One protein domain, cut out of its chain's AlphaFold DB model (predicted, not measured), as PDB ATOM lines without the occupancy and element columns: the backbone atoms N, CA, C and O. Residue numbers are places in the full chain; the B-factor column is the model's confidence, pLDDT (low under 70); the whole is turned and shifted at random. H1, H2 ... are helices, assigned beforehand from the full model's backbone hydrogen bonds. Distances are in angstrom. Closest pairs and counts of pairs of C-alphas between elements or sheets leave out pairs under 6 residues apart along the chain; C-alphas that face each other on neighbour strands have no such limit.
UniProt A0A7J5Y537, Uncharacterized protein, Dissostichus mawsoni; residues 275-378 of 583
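Overview. This is residues 275 to 378 of the 583 residues of an uncharacterized protein of Dissostichus mawsoni (UniProt A0A7J5Y537). H2 and H4, side by side, form one rough layer; H3, with H1 and H5 on opposite sides of it, forms a second, making a corner with the end of H2. The 104 printed residues have five named helices, H1 to H5 in order, and no named strand: all helix. It is compact, radius of gyration of the C-alphas 13.0 A, spanning 39 by 30 by 27 A.

Arrangement. Start at H1, residues 275 to 279; it touches the hub H3, residues 308 to 322, closest C-alphas Thr 276 and Phe 316, 5.4 A. H2, residues 290 to 301, touches H3 with residues 300 to 301 alone, closest C-alphas Leu 300 and Phe 309, 5.3 A, at a steep tilt of 52 degrees, opposite ways. H4, residues 331 to 345, touches H2, closest C-alphas Glu 290 and Val 333, 4.9 A, at a shallow 15 degrees, the same way. H5, residues 354 to 364, touches residues 313 to 317 of H3, closest C-alphas Ala 317 and His 364, 4.7 A. O i to N i+4 pairs are within hydrogen-bond range throughout H1, H3, H4 and H5, and 7 of 8 in H2.

Along the chain. Find C-alpha 275 at (-44.425, 44.969, 19.481), where H1 begins; H3 runs 21.0 A, H4 21.1 A, and H5 ends at C-alpha 364, (-30.059, 47.237, 24.091).

Size, cuts and confidence. The printed part has no cut and no long link; residues 373 to 378 are under pLDDT 70.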
ATOM      1  N   LYS A 275     -45.266  44.914  20.690       94.94
ATOM      2  CA  LYS A 275     -44.425  44.969  19.481       94.94
ATOM      3  C   LYS A 275     -43.136  44.160  19.677       94.94
ATOM      4  O   LYS A 275     -42.732  43.409  18.793       94.94
ATOM      5  N   THR A 276     -42.535  44.217  20.869       94.81
ATOM      6  CA  THR A 276     -41.397  43.357  21.240       94.81
ATOM      7  C   THR A 276     -41.759  41.871  21.217       94.81
ATOM      8  O   THR A 276     -41.029  41.060  20.641       94.81
ATOM      9  N   GLU A 277     -42.870  41.488  21.853       94.31
ATOM     10  CA  GLU A 277     -43.339  40.101  21.858       94.31
ATOM     11  C   GLU A 277     -43.628  39.598  20.438       94.31
ATOM     12  O   GLU A 277     -43.192  38.497  20.110       94.31
ATOM     13  N   LEU A 278     -44.277  40.418  19.602       94.31
ATOM     14  CA  LEU A 278     -44.557  40.163  18.188       94.31
ATOM     15  C   LEU A 278     -43.275  39.907  17.391       94.31
ATOM     16  O   LEU A 278     -43.193  38.907  16.678       94.31
ATOM     17  N   ILE A 279     -42.269  40.778  17.522       94.00
ATOM     18  CA  ILE A 279     -40.995  40.627  16.805       94.00
ATOM     19  C   ILE A 279     -40.313  39.316  17.199       94.00
ATOM     20  O   ILE A 279     -39.782  38.610  16.351       94.00
ATOM     21  N   LEU A 280     -40.325  38.972  18.487       92.56
ATOM     22  CA  LEU A 280     -39.620  37.800  19.006       92.56
ATOM     23  C   LEU A 280     -40.461  36.511  18.990       92.56
ATOM     24  O   LEU A 280     -40.001  35.485  19.506       92.56
ATOM     25  N   ASP A 281     -41.694  36.556  18.496       89.81
ATOM     26  CA  ASP A 281     -42.554  35.388  18.317       89.81
ATOM     27  C   ASP A 281     -42.111  34.605  17.077       89.81
ATOM     28  O   ASP A 281     -41.983  35.154  15.987       89.81
ATOM     29  N   THR A 282     -41.866  33.303  17.224       85.81
ATOM     30  CA  THR A 282     -41.404  32.468  16.106       85.81
ATOM     31  C   THR A 282     -42.461  32.312  15.023       85.81
ATOM     32  O   THR A 282     -42.111  32.135  13.861       85.81
ATOM     33  N   ASP A 283     -43.741  32.397  15.390       84.44
ATOM     34  CA  ASP A 283     -44.835  32.179  14.444       84.44
ATOM     35  C   ASP A 283     -45.223  33.460  13.692       84.44
ATOM     36  O   ASP A 283     -45.954  33.382  12.707       84.44
ATOM     37  N   SER A 284     -44.748  34.634  14.131       85.44
ATOM     38  CA  SER A 284     -45.024  35.899  13.440       85.44
ATOM     39  C   SER A 284     -44.211  36.052  12.154       85.44
ATOM     40  O   SER A 284     -44.588  36.829  11.282       85.44
ATOM     41  N   GLY A 285     -43.081  35.344  12.040       85.12
ATOM     42  CA  GLY A 285     -42.141  35.495  10.929       85.12
ATOM     43  C   GLY A 285     -41.399  36.837  10.910       85.12
ATOM     44  O   GLY A 285     -40.642  37.089   9.977       85.12
ATOM     45  N   ALA A 286     -41.554  37.687  11.931       89.50
ATOM     46  CA  ALA A 286     -41.030  39.055  11.924       89.50
ATOM     47  C   ALA A 286     -39.501  39.143  11.813       89.50
ATOM     48  O   ALA A 286     -38.975  40.056  11.186       89.50
ATOM     49  N   LEU A 287     -38.772  38.177  12.379       91.75
ATOM     50  CA  LEU A 287     -37.311  38.106  12.245       91.75
ATOM     51  C   LEU A 287     -36.835  37.557  10.893       91.75
ATOM     52  O   LEU A 287     -35.627  37.489  10.670       91.75
ATOM     53  N   GLU A 288     -37.753  37.178  10.005       91.38
ATOM     54  CA  GLU A 288     -37.454  36.721   8.645       91.38
ATOM     55  C   GLU A 288     -37.967  37.681   7.558       91.38
ATOM     56  O   GLU A 288     -37.518  37.596   6.415       91.38
ATOM     57  N   ASP A 289     -38.849  38.622   7.911       92.75
ATOM     58  CA  ASP A 289     -39.439  39.612   7.007       92.75
ATOM     59  C   ASP A 289     -38.951  41.032   7.343       92.75
ATOM     60  O   ASP A 289     -39.408  41.680   8.286       92.75
ATOM     61  N   GLU A 290     -38.007  41.531   6.541       93.31
ATOM     62  CA  GLU A 290     -37.445  42.875   6.706       93.31
ATOM     63  C   GLU A 290     -38.491  43.984   6.516       93.31
ATOM     64  O   GLU A 290     -38.446  44.993   7.220       93.31
ATOM     65  N   ALA A 291     -39.426  43.819   5.574       92.81
ATOM     66  CA  ALA A 291     -40.420  44.844   5.274       92.81
ATOM     67  C   ALA A 291     -41.423  44.971   6.423       92.81
ATOM     68  O   ALA A 291     -41.720  46.081   6.861       92.81
ATOM     69  N   PHE A 292     -41.880  43.838   6.957       92.69
ATOM     70  CA  PHE A 292     -42.764  43.830   8.115       92.69
ATOM     71  C   PHE A 292     -42.084  44.412   9.362       92.69
ATOM     72  O   PHE A 292     -42.659  45.260  10.040       92.69
ATOM     73  N   LEU A 293     -40.836  44.023   9.644       94.38
ATOM     74  CA  LEU A 293     -40.074  44.578  10.763       94.38
ATOM     75  C   LEU A 293     -39.871  46.094  10.639       94.38
ATOM     76  O   LEU A 293     -39.955  46.811  11.637       94.38
ATOM     77  N   ARG A 294     -39.587  46.575   9.423       93.75
ATOM     78  CA  ARG A 294     -39.445  48.005   9.132       93.75
ATOM     79  C   ARG A 294     -40.717  48.754   9.505       93.75
ATOM     80  O   ARG A 294     -40.608  49.764  10.184       93.75
ATOM     81  N   GLU A 295     -41.885  48.227   9.145       92.25
ATOM     82  CA  GLU A 295     -43.177  48.823   9.501       92.25
ATOM     83  C   GLU A 295     -43.377  48.900  11.021       92.25
ATOM     84  O   GLU A 295     -43.717  49.954  11.555       92.25
ATOM     85  N   VAL A 296     -43.082  47.812  11.747       94.12
ATOM     86  CA  VAL A 296     -43.188  47.784  13.217       94.12
ATOM     87  C   VAL A 296     -42.297  48.849  13.858       94.12
ATOM     88  O   VAL A 296     -42.751  49.563  14.751       94.12
ATOM     89  N   LEU A 297     -41.046  48.987  13.409       92.88
ATOM     90  CA  LEU A 297     -40.125  49.999  13.933       92.88
ATOM     91  C   LEU A 297     -40.539  51.420  13.541       92.88
ATOM     92  O   LEU A 297     -40.476  52.314  14.379       92.88
ATOM     93  N   THR A 298     -41.001  51.630  12.308       92.19
ATOM     94  CA  THR A 298     -41.508  52.932  11.864       92.19
ATOM     95  C   THR A 298     -42.706  53.372  12.706       92.19
ATOM     96  O   THR A 298     -42.701  54.503  13.176       92.19
ATOM     97  N   SER A 299     -43.648  52.474  13.027       92.69
ATOM     98  CA  SER A 299     -44.790  52.791  13.910       92.69
ATOM     99  C   SER A 299     -44.392  53.249  15.322       92.69
ATOM    100  O   SER A 299     -45.191  53.869  16.013       92.69
ATOM    101  N   LEU A 300     -43.188  52.903  15.793       92.44
ATOM    102  CA  LEU A 300     -42.660  53.373  17.079       92.44
ATOM    103  C   LEU A 300     -41.986  54.740  16.939       92.44
ATOM    104  O   LEU A 300     -42.117  55.576  17.820       92.44
ATOM    105  N   ILE A 301     -41.260  54.949  15.838       88.56
ATOM    106  CA  ILE A 301     -40.514  56.186  15.563       88.56
ATOM    107  C   ILE A 301     -41.459  57.336  15.199       88.56
ATOM    108  O   ILE A 301     -41.193  58.483  15.536       88.56
ATOM    109  N   GLU A 302     -42.553  57.040  14.500       88.44
ATOM    110  CA  GLU A 302     -43.568  58.024  14.103       88.44
ATOM    111  C   GLU A 302     -44.655  58.226  15.172       88.44
ATOM    112  O   GLU A 302     -45.614  58.971  14.942       88.44
ATOM    113  N   SER A 303     -44.525  57.576  16.336       86.31
ATOM    114  CA  SER A 303     -45.461  57.756  17.443       86.31
ATOM    115  C   SER A 303     -45.443  59.205  17.946       86.31
ATOM    116  O   SER A 303     -44.378  59.813  18.029       86.31
ATOM    117  N   PRO A 304     -46.602  59.782  18.317       82.50
ATOM    118  CA  PRO A 304     -46.647  61.078  18.987       82.50
ATOM    119  C   PRO A 304     -46.130  61.039  20.437       82.50
ATOM    120  O   PRO A 304     -46.046  62.093  21.064       82.50
ATOM    121  N   ASP A 305     -45.879  59.851  20.995       83.88
ATOM    122  CA  ASP A 305     -45.267  59.669  22.312       83.88
ATOM    123  C   ASP A 305     -43.760  59.429  22.144       83.88
ATOM    124  O   ASP A 305     -43.330  58.326  21.801       83.88
ATOM    125  N   ASP A 306     -42.967  60.473  22.395       79.19
ATOM    126  CA  ASP A 306     -41.510  60.457  22.219       79.19
ATOM    127  C   ASP A 306     -40.818  59.387  23.101       79.19
ATOM    128  O   ASP A 306     -39.731  58.918  22.770       79.19
ATOM    129  N   GLU A 307     -41.458  58.930  24.190       85.94
ATOM    130  CA  GLU A 307     -40.929  57.873  25.069       85.94
ATOM    131  C   GLU A 307     -41.215  56.448  24.542       85.94
ATOM    132  O   GLU A 307     -40.667  55.462  25.051       85.94
ATOM    133  N   GLU A 308     -42.082  56.285  23.532       87.62
ATOM    134  CA  GLU A 308     -42.538  54.968  23.067       87.62
ATOM    135  C   GLU A 308     -41.381  54.131  22.493       87.62
ATOM    136  O   GLU A 308     -41.267  52.927  22.767       87.62
ATOM    137  N   PHE A 309     -40.485  54.771  21.736       89.75
ATOM    138  CA  PHE A 309     -39.325  54.115  21.139       89.75
ATOM    139  C   PHE A 309     -38.304  53.659  22.196       89.75
ATOM    140  O   PHE A 309     -37.789  52.539  22.122       89.75
ATOM    141  N   GLU A 310     -38.052  54.467  23.231       88.06
ATOM    142  CA  GLU A 310     -37.160  54.096  24.334       88.06
ATOM    143  C   GLU A 310     -37.729  52.914  25.135       88.06
ATOM    144  O   GLU A 310     -37.037  51.914  25.376       88.06
ATOM    145  N   HIS A 311     -39.019  52.972  25.483       90.44
ATOM    146  CA  HIS A 311     -39.713  51.871  26.149       90.44
ATOM    147  C   HIS A 311     -39.635  50.570  25.343       90.44
ATOM    148  O   HIS A 311     -39.438  49.493  25.923       90.44
ATOM    149  N   PHE A 312     -39.728  50.657  24.012       94.62
ATOM    150  CA  PHE A 312     -39.520  49.515  23.130       94.62
ATOM    151  C   PHE A 312     -38.102  48.953  23.252       94.62
ATOM    152  O   PHE A 312     -37.959  47.747  23.446       94.62
ATOM    153  N   LEU A 313     -37.055  49.783  23.192       92.12
ATOM    154  CA  LEU A 313     -35.669  49.310  23.291       92.12
ATOM    155  C   LEU A 313     -35.401  48.583  24.614       92.12
ATOM    156  O   LEU A 313     -34.795  47.507  24.618       92.12
ATOM    157  N   ILE A 314     -35.911  49.119  25.726       90.94
ATOM    158  CA  ILE A 314     -35.801  48.494  27.051       90.94
ATOM    159  C   ILE A 314     -36.523  47.139  27.069       90.94
ATOM    160  O   ILE A 314     -35.977  46.132  27.544       90.94
ATOM    161  N   ALA A 315     -37.753  47.087  26.548       93.50
ATOM    162  CA  ALA A 315     -38.534  45.858  26.464       93.50
ATOM    163  C   ALA A 315     -37.840  44.811  25.580       93.50
ATOM    164  O   ALA A 315     -37.706  43.651  25.985       93.50
ATOM    165  N   PHE A 316     -37.332  45.230  24.422       94.06
ATOM    166  CA  PHE A 316     -36.616  44.405  23.460       94.06
ATOM    167  C   PHE A 316     -35.346  43.808  24.067       94.06
ATOM    168  O   PHE A 316     -35.147  42.591  24.020       94.06
ATOM    169  N   ALA A 317     -34.520  44.623  24.724       92.81
ATOM    170  CA  ALA A 317     -33.312  44.176  25.416       92.81
ATOM    171  C   ALA A 317     -33.630  43.117  26.480       92.81
ATOM    172  O   ALA A 317     -33.027  42.037  26.532       92.81
ATOM    173  N   LYS A 318     -34.636  43.398  27.315       93.50
ATOM    174  CA  LYS A 318     -35.089  42.492  28.370       93.50
ATOM    175  C   LYS A 318     -35.598  41.168  27.804       93.50
ATOM    176  O   LYS A 318     -35.236  40.110  28.323       93.50
ATOM    177  N   ALA A 319     -36.418  41.206  26.758       93.06
ATOM    178  CA  ALA A 319     -36.981  40.011  26.146       93.06
ATOM    179  C   ALA A 319     -35.903  39.154  25.461       93.06
ATOM    180  O   ALA A 319     -35.911  37.930  25.607       93.06
ATOM    181  N   ASN A 320     -34.918  39.778  24.805       91.44
ATOM    182  CA  ASN A 320     -33.768  39.075  24.234       91.44
ATOM    183  C   ASN A 320     -32.938  38.365  25.309       91.44
ATOM    184  O   ASN A 320     -32.619  37.187  25.150       91.44
ATOM    185  N   LYS A 321     -32.667  39.021  26.446       90.69
ATOM    186  CA  LYS A 321     -32.009  38.376  27.596       90.69
ATOM    187  C   LYS A 321     -32.809  37.188  28.121       90.69
ATOM    188  O   LYS A 321     -32.245  36.122  28.341       90.69
ATOM    189  N   GLN A 322     -34.122  37.344  28.295       92.00
ATOM    190  CA  GLN A 322     -34.996  36.269  28.780       92.00
ATOM    191  C   GLN A 322     -35.030  35.064  27.832       92.00
ATOM    192  O   GLN A 322     -35.055  33.923  28.292       92.00
ATOM    193  N   LYS A 323     -35.005  35.308  26.518       90.12
ATOM    194  CA  LYS A 323     -34.984  34.268  25.480       90.12
ATOM    195  C   LYS A 323     -33.568  33.781  25.126       90.12
ATOM    196  O   LYS A 323     -33.434  32.923  24.259       90.12
ATOM    197  N   ASN A 324     -32.521  34.285  25.790       92.19
ATOM    198  CA  ASN A 324     -31.109  34.022  25.481       92.19
ATOM    199  C   ASN A 324     -30.730  34.309  24.010       92.19
ATOM    200  O   ASN A 324     -29.920  33.599  23.412       92.19
ATOM    201  N   ILE A 325     -31.318  35.350  23.419       90.50
ATOM    202  CA  ILE A 325     -31.018  35.792  22.056       90.50
ATOM    203  C   ILE A 325     -29.800  36.712  22.108       90.50
ATOM    204  O   ILE A 325     -29.881  37.855  22.550       90.50
ATOM    205  N   THR A 326     -28.662  36.202  21.650       88.81
ATOM    206  CA  THR A 326     -27.399  36.952  21.572       88.81
ATOM    207  C   THR A 326     -27.097  37.476  20.170       88.81
ATOM    208  O   THR A 326     -26.224  38.323  20.017       88.81
ATOM    209  N   LEU A 327     -27.797  36.974  19.147       91.38
ATOM    210  CA  LEU A 327     -27.615  37.365  17.751       91.38
ATOM    211  C   LEU A 327     -28.899  37.131  16.949       91.38
ATOM    212  O   LEU A 327     -29.401  36.006  16.890       91.38
ATOM    213  N   ILE A 328     -29.372  38.166  16.254       92.12
ATOM    214  CA  ILE A 328     -30.408  38.031  15.224       92.12
ATOM    215  C   ILE A 328     -29.758  37.501  13.946       92.12
ATOM    216  O   ILE A 328     -28.826  38.103  13.403       92.12
ATOM    217  N   LYS A 329     -30.219  36.334  13.485       91.44
ATOM    218  CA  LYS A 329     -29.565  35.578  12.406       91.44
ATOM    219  C   LYS A 329     -29.710  36.252  11.046       91.44
ATOM    220  O   LYS A 329     -28.727  36.325  10.309       91.44
ATOM    221  N   ASN A 330     -30.906  36.739  10.733       92.62
ATOM    222  CA  ASN A 330     -31.199  37.379   9.461       92.62
ATOM    223  C   ASN A 330     -30.456  38.731   9.365       92.62
ATOM    224  O   ASN A 330     -30.697  39.615  10.190       92.62
ATOM    225  N   PRO A 331     -29.521  38.895   8.409       89.94
ATOM    226  CA  PRO A 331     -28.702  40.097   8.317       89.94
ATOM    227  C   PRO A 331     -29.505  41.341   7.922       89.94
ATOM    228  O   PRO A 331     -29.270  42.379   8.521       89.94
ATOM    229  N   GLY A 332     -30.481  41.245   7.010       89.44
ATOM    230  CA  GLY A 332     -31.280  42.406   6.582       89.44
ATOM    231  C   GLY A 332     -32.171  42.954   7.701       89.44
ATOM    232  O   GLY A 332     -32.229  44.161   7.937       89.44
ATOM    233  N   VAL A 333     -32.779  42.055   8.477       93.12
ATOM    234  CA  VAL A 333     -33.541  42.379   9.699       93.12
ATOM    235  C   VAL A 333     -32.632  43.036  10.741       93.12
ATOM    236  O   VAL A 333     -32.972  44.076  11.304       93.12
ATOM    237  N   ARG A 334     -31.442  42.467  10.965       92.38
ATOM    238  CA  ARG A 334     -30.449  43.002  11.905       92.38
ATOM    239  C   ARG A 334     -29.959  44.399  11.504       92.38
ATOM    240  O   ARG A 334     -29.914  45.288  12.353       92.38
ATOM    241  N   ASP A 335     -29.648  44.594  10.223       90.12
ATOM    242  CA  ASP A 335     -29.238  45.878   9.644       90.12
ATOM    243  C   ASP A 335     -30.353  46.920   9.777       90.12
ATOM    244  O   ASP A 335     -30.091  48.070  10.127       90.12
ATOM    245  N   THR A 336     -31.604  46.512   9.556       91.19
ATOM    246  CA  THR A 336     -32.779  47.384   9.660       91.19
ATOM    247  C   THR A 336     -33.016  47.858  11.089       91.19
ATOM    248  O   THR A 336     -33.150  49.064  11.291       91.19
ATOM    249  N   ILE A 337     -32.992  46.956  12.080       91.69
ATOM    250  CA  ILE A 337     -33.115  47.330  13.501       91.69
ATOM    251  C   ILE A 337     -32.011  48.313  13.880       91.69
ATOM    252  O   ILE A 337     -32.296  49.353  14.473       91.69
ATOM    253  N   LEU A 338     -30.760  48.011  13.519       90.12
ATOM    254  CA  LEU A 338     -29.624  48.852  13.876       90.12
ATOM    255  C   LEU A 338     -29.728  50.238  13.227       90.12
ATOM    256  O   LEU A 338     -29.608  51.245  13.914       90.12
ATOM    257  N   ASN A 339     -29.975  50.301  11.918       87.75
ATOM    258  CA  ASN A 339     -30.013  51.559  11.177       87.75
ATOM    259  C   ASN A 339     -31.176  52.457  11.623       87.75
ATOM    260  O   ASN A 339     -30.968  53.644  11.870       87.75
ATOM    261  N   LEU A 340     -32.382  51.900  11.769       89.25
ATOM    262  CA  LEU A 340     -33.538  52.673  12.227       89.25
ATOM    263  C   LEU A 340     -33.350  53.157  13.665       89.25
ATOM    264  O   LEU A 340     -33.598  54.327  13.928       89.25
ATOM    265  N   THR A 341     -32.814  52.319  14.558       89.75
ATOM    266  CA  THR A 341     -32.519  52.738  15.939       89.75
ATOM    267  C   THR A 341     -31.494  53.861  16.001       89.75
ATOM    268  O   THR A 341     -31.719  54.861  16.674       89.75
ATOM    269  N   LEU A 342     -30.378  53.731  15.279       86.75
ATOM    270  CA  LEU A 342     -29.355  54.779  15.252       86.75
ATOM    271  C   LEU A 342     -29.862  56.062  14.589       86.75
ATOM    272  O   LEU A 342     -29.425  57.140  14.967       86.75
ATOM    273  N   THR A 343     -30.766  55.954  13.611       84.81
ATOM    274  CA  THR A 343     -31.390  57.116  12.964       84.81
ATOM    275  C   THR A 343     -32.355  57.824  13.910       84.81
ATOM    276  O   THR A 343     -32.323  59.049  13.975       84.81
ATOM    277  N   ALA A 344     -33.173  57.067  14.647       85.12
ATOM    278  CA  ALA A 344     -34.138  57.599  15.604       85.12
ATOM    279  C   ALA A 344     -33.448  58.323  16.768       85.12
ATOM    280  O   ALA A 344     -33.797  59.456  17.061       85.12
ATOM    281  N   LEU A 345     -32.405  57.720  17.351       85.56
ATOM    282  CA  LEU A 345     -31.665  58.292  18.485       85.56
ATOM    283  C   LEU A 345     -30.588  59.311  18.080       85.56
ATOM    284  O   LEU A 345     -29.970  59.934  18.942       85.56
ATOM    285  N   ALA A 346     -30.321  59.492  16.781       82.44
ATOM    286  CA  ALA A 346     -29.275  60.404  16.311       82.44
ATOM    287  C   ALA A 346     -29.380  61.836  16.874       82.44
ATOM    288  O   ALA A 346     -28.324  62.398  17.172       82.44
ATOM    289  N   PRO A 347     -30.577  62.442  17.018       81.75
ATOM    290  CA  PRO A 347     -30.717  63.761  17.631       81.75
ATOM    291  C   PRO A 347     -30.327  63.791  19.117       81.75
ATOM    292  O   PRO A 347     -29.813  64.801  19.581       81.75
ATOM    293  N   GLU A 348     -30.523  62.691  19.847       81.06
ATOM    294  CA  GLU A 348     -30.295  62.602  21.296       81.06
ATOM    295  C   GLU A 348     -28.831  62.318  21.658       81.06
ATOM    296  O   GLU A 348     -28.389  62.590  22.771       81.06
ATOM    297  N   PHE A 349     -28.024  61.824  20.714       81.94
ATOM    298  CA  PHE A 349     -26.614  61.498  20.962       81.94
ATOM    299  C   PHE A 349     -25.752  62.691  21.398       81.94
ATOM    300  O   PHE A 349     -24.663  62.478  21.932       81.94
ATOM    301  N   GLU A 350     -26.192  63.931  21.170       78.00
ATOM    302  CA  GLU A 350     -25.499  65.114  21.693       78.00
ATOM    303  C   GLU A 350     -25.592  65.230  23.221       78.00
ATOM    304  O   GLU A 350     -24.691  65.811  23.837       78.00
ATOM    305  N   GLU A 351     -26.645  64.655  23.807       81.19
ATOM    306  CA  GLU A 351     -26.962  64.683  25.237       81.19
ATOM    307  C   GLU A 351     -26.529  63.406  25.973       81.19
ATOM    308  O   GLU A 351     -26.505  63.388  27.199       81.19
ATOM    309  N   PHE A 352     -26.141  62.356  25.241       81.31
ATOM    310  CA  PHE A 352     -25.705  61.088  25.826       81.31
ATOM    311  C   PHE A 352     -24.385  61.224  26.596       81.31
ATOM    312  O   PHE A 352     -23.367  61.689  26.068       81.31
ATOM    313  N   GLU A 353     -24.368  60.683  27.809       84.88
ATOM    314  CA  GLU A 353     -23.162  60.457  28.596       84.88
ATOM    315  C   GLU A 353     -22.526  59.090  28.247       84.88
ATOM    316  O   GLU A 353     -23.155  58.223  27.625       84.88
ATOM    317  N   PRO A 354     -21.254  58.839  28.617       80.44
ATOM    318  CA  PRO A 354     -20.584  57.563  28.341       80.44
ATOM    319  C   PRO A 354     -21.361  56.327  28.823       80.44
ATOM    320  O   PRO A 354     -21.316  55.269  28.185       80.44
ATOM    321  N   GLU A 355     -22.072  56.447  29.941       79.19
ATOM    322  CA  GLU A 355     -22.948  55.421  30.499       79.19
ATOM    323  C   GLU A 355     -24.140  55.097  29.587       79.19
ATOM    324  O   GLU A 355     -24.483  53.918  29.456       79.19
ATOM    325  N   ASP A 356     -24.712  56.087  28.901       82.00
ATOM    326  CA  ASP A 356     -25.856  55.909  27.997       82.00
ATOM    327  C   ASP A 356     -25.429  55.169  26.732       82.00
ATOM    328  O   ASP A 356     -26.048  54.180  26.330       82.00
ATOM    329  N   PHE A 357     -24.281  55.546  26.159       83.06
ATOM    330  CA  PHE A 357     -23.668  54.793  25.062       83.06
ATOM    331  C   PHE A 357     -23.367  53.352  25.467       83.06
ATOM    332  O   PHE A 357     -23.584  52.415  24.693       83.06
ATOM    333  N   LYS A 358     -22.871  53.147  26.690       83.50
ATOM    334  CA  LYS A 358     -22.614  51.805  27.207       83.50
ATOM    335  C   LYS A 358     -23.908  50.998  27.291       83.50
ATOM    336  O   LYS A 358     -23.915  49.860  26.830       83.50
ATOM    337  N   LEU A 359     -24.978  51.564  27.844       85.94
ATOM    338  CA  LEU A 359     -26.274  50.899  27.963       85.94
ATOM    339  C   LEU A 359     -26.863  50.571  26.581       85.94
ATOM    340  O   LEU A 359     -27.202  49.420  26.312       85.94
ATOM    341  N   LEU A 360     -26.893  51.544  25.671       86.06
ATOM    342  CA  LEU A 360     -27.428  51.368  24.325       86.06
ATOM    343  C   LEU A 360     -26.681  50.271  23.555       86.06
ATOM    344  O   LEU A 360     -27.298  49.326  23.062       86.06
ATOM    345  N   PHE A 361     -25.353  50.364  23.455       86.69
ATOM    346  CA  PHE A 361     -24.585  49.447  22.615       86.69
ATOM    347  C   PHE A 361     -24.339  48.094  23.284       86.69
ATOM    348  O   PHE A 361     -24.399  47.076  22.600       86.69
ATOM    349  N   GLN A 362     -24.068  48.041  24.591       84.38
ATOM    350  CA  GLN A 362     -23.748  46.774  25.266       84.38
ATOM    351  C   GLN A 362     -24.984  46.013  25.738       84.38
ATOM    352  O   GLN A 362     -24.895  44.797  25.904       84.38
ATOM    353  N   ASP A 363     -26.108  46.699  25.961       85.88
ATOM    354  CA  ASP A 363     -27.317  46.087  26.505       85.88
ATOM    355  C   ASP A 363     -28.447  46.021  25.480       85.88
ATOM    356  O   ASP A 363     -28.909  44.928  25.145       85.88
ATOM    357  N   HIS A 364     -28.874  47.170  24.948       88.50
ATOM    358  CA  HIS A 364     -30.059  47.237  24.091       88.50
ATOM    359  C   HIS A 364     -29.808  46.672  22.687       88.50
ATOM    360  O   HIS A 364     -30.599  45.876  22.179       88.50
ATOM    361  N   LEU A 365     -28.677  47.029  22.075       89.12
ATOM    362  CA  LEU A 365     -28.330  46.649  20.706       89.12
ATOM    363  C   LEU A 365     -27.479  45.379  20.605       89.12
ATOM    364  O   LEU A 365     -27.133  44.977  19.493       89.12
ATOM    365  N   ALA A 366     -27.166  44.708  21.719       88.62
ATOM    366  CA  ALA A 366     -26.301  43.523  21.726       88.62
ATOM    367  C   ALA A 366     -26.670  42.459  20.661       88.62
ATOM    368  O   ALA A 366     -25.764  42.006  19.956       88.62
ATOM    369  N   PRO A 367     -27.959  42.112  20.437       90.38
ATOM    370  CA  PRO A 367     -28.350  41.129  19.419       90.38
ATOM    371  C   PRO A 367     -28.111  41.572  17.969       90.38
ATOM    372  O   PRO A 367     -28.143  40.735  17.060       90.38
ATOM    373  N   VAL A 368     -27.902  42.874  17.739       91.69
ATOM    374  CA  VAL A 368     -27.764  43.473  16.405       91.69
ATOM    375  C   VAL A 368     -26.393  44.085  16.120       91.69
ATOM    376  O   VAL A 368     -26.101  44.420  14.974       91.69
ATOM    377  N   LEU A 369     -25.503  44.132  17.116       87.00
ATOM    378  CA  LEU A 369     -24.153  44.701  16.996       87.00
ATOM    379  C   LEU A 369     -23.306  44.106  15.863       87.00
ATOM    380  O   LEU A 369     -22.419  44.786  15.354       87.00
ATOM    381  N   ALA A 370     -23.560  42.863  15.444       85.69
ATOM    382  CA  ALA A 370     -22.811  42.231  14.353       85.69
ATOM    383  C   ALA A 370     -22.975  42.949  12.995       85.69
ATOM    384  O   ALA A 370     -22.186  42.709  12.086       85.69
ATOM    385  N   SER A 371     -23.977  43.824  12.866       85.38
ATOM    386  CA  SER A 371     -24.217  44.686  11.699       85.38
ATOM    387  C   SER A 371     -23.536  46.057  11.775       85.38
ATOM    388  O   SER A 371     -23.661  46.876  10.862       85.38
ATOM    389  N   LEU A 372     -22.823  46.348  12.867       80.81
ATOM    390  CA  LEU A 372     -22.158  47.630  13.051       80.81
ATOM    391  C   LEU A 372     -20.898  47.699  12.177       80.81
ATOM    392  O   LEU A 372     -19.858  47.123  12.498       80.81
ATOM    393  N   HIS A 373     -20.988  48.427  11.067       69.88
ATOM    394  CA  HIS A 373     -19.862  48.705  10.179       69.88
ATOM    395  C   HIS A 373     -19.439  50.180  10.272       69.88
ATOM    396  O   HIS A 373     -20.276  51.037  10.555       69.88
ATOM    397  N   PRO A 374     -18.170  50.522   9.973       56.91
ATOM    398  CA  PRO A 374     -17.698  51.912   9.997       56.91
ATOM    399  C   PRO A 374     -18.539  52.869   9.134       56.91
ATOM    400  O   PRO A 374     -18.668  54.038   9.473       56.91
ATOM    401  N   GLY A 375     -19.142  52.372   8.045       54.50
ATOM    402  CA  GLY A 375     -20.050  53.138   7.182       54.50
ATOM    403  C   GLY A 375     -21.422  53.420   7.801       54.50
ATOM    404  O   GLY A 375     -21.966  54.498   7.581       54.50
ATOM    405  N   SER A 376     -21.938  52.514   8.640       52.16
ATOM    406  CA  SER A 376     -23.142  52.739   9.457       52.16
ATOM    407  C   SER A 376     -22.927  53.865  10.464       52.16
ATOM    408  O   SER A 376     -23.895  54.444  10.947       52.16
ATOM    409  N   LEU A 377     -21.652  54.173  10.753       54.62
ATOM    410  CA  LEU A 377     -21.261  55.270  11.615       54.62
ATOM    411  C   LEU A 377     -20.905  56.584  10.880       54.62
ATOM    412  O   LEU A 377     -20.466  57.554  11.495       54.62
ATOM    413  N   ALA A 378     -21.018  56.617   9.549       46.31
ATOM    414  CA  ALA A 378     -20.399  57.661   8.729       46.31
ATOM    415  C   ALA A 378     -21.387  58.641   8.075       46.31
ATOM    416  O   ALA A 378     -20.946  59.608   7.458       46.31
TER     417      ALA A 378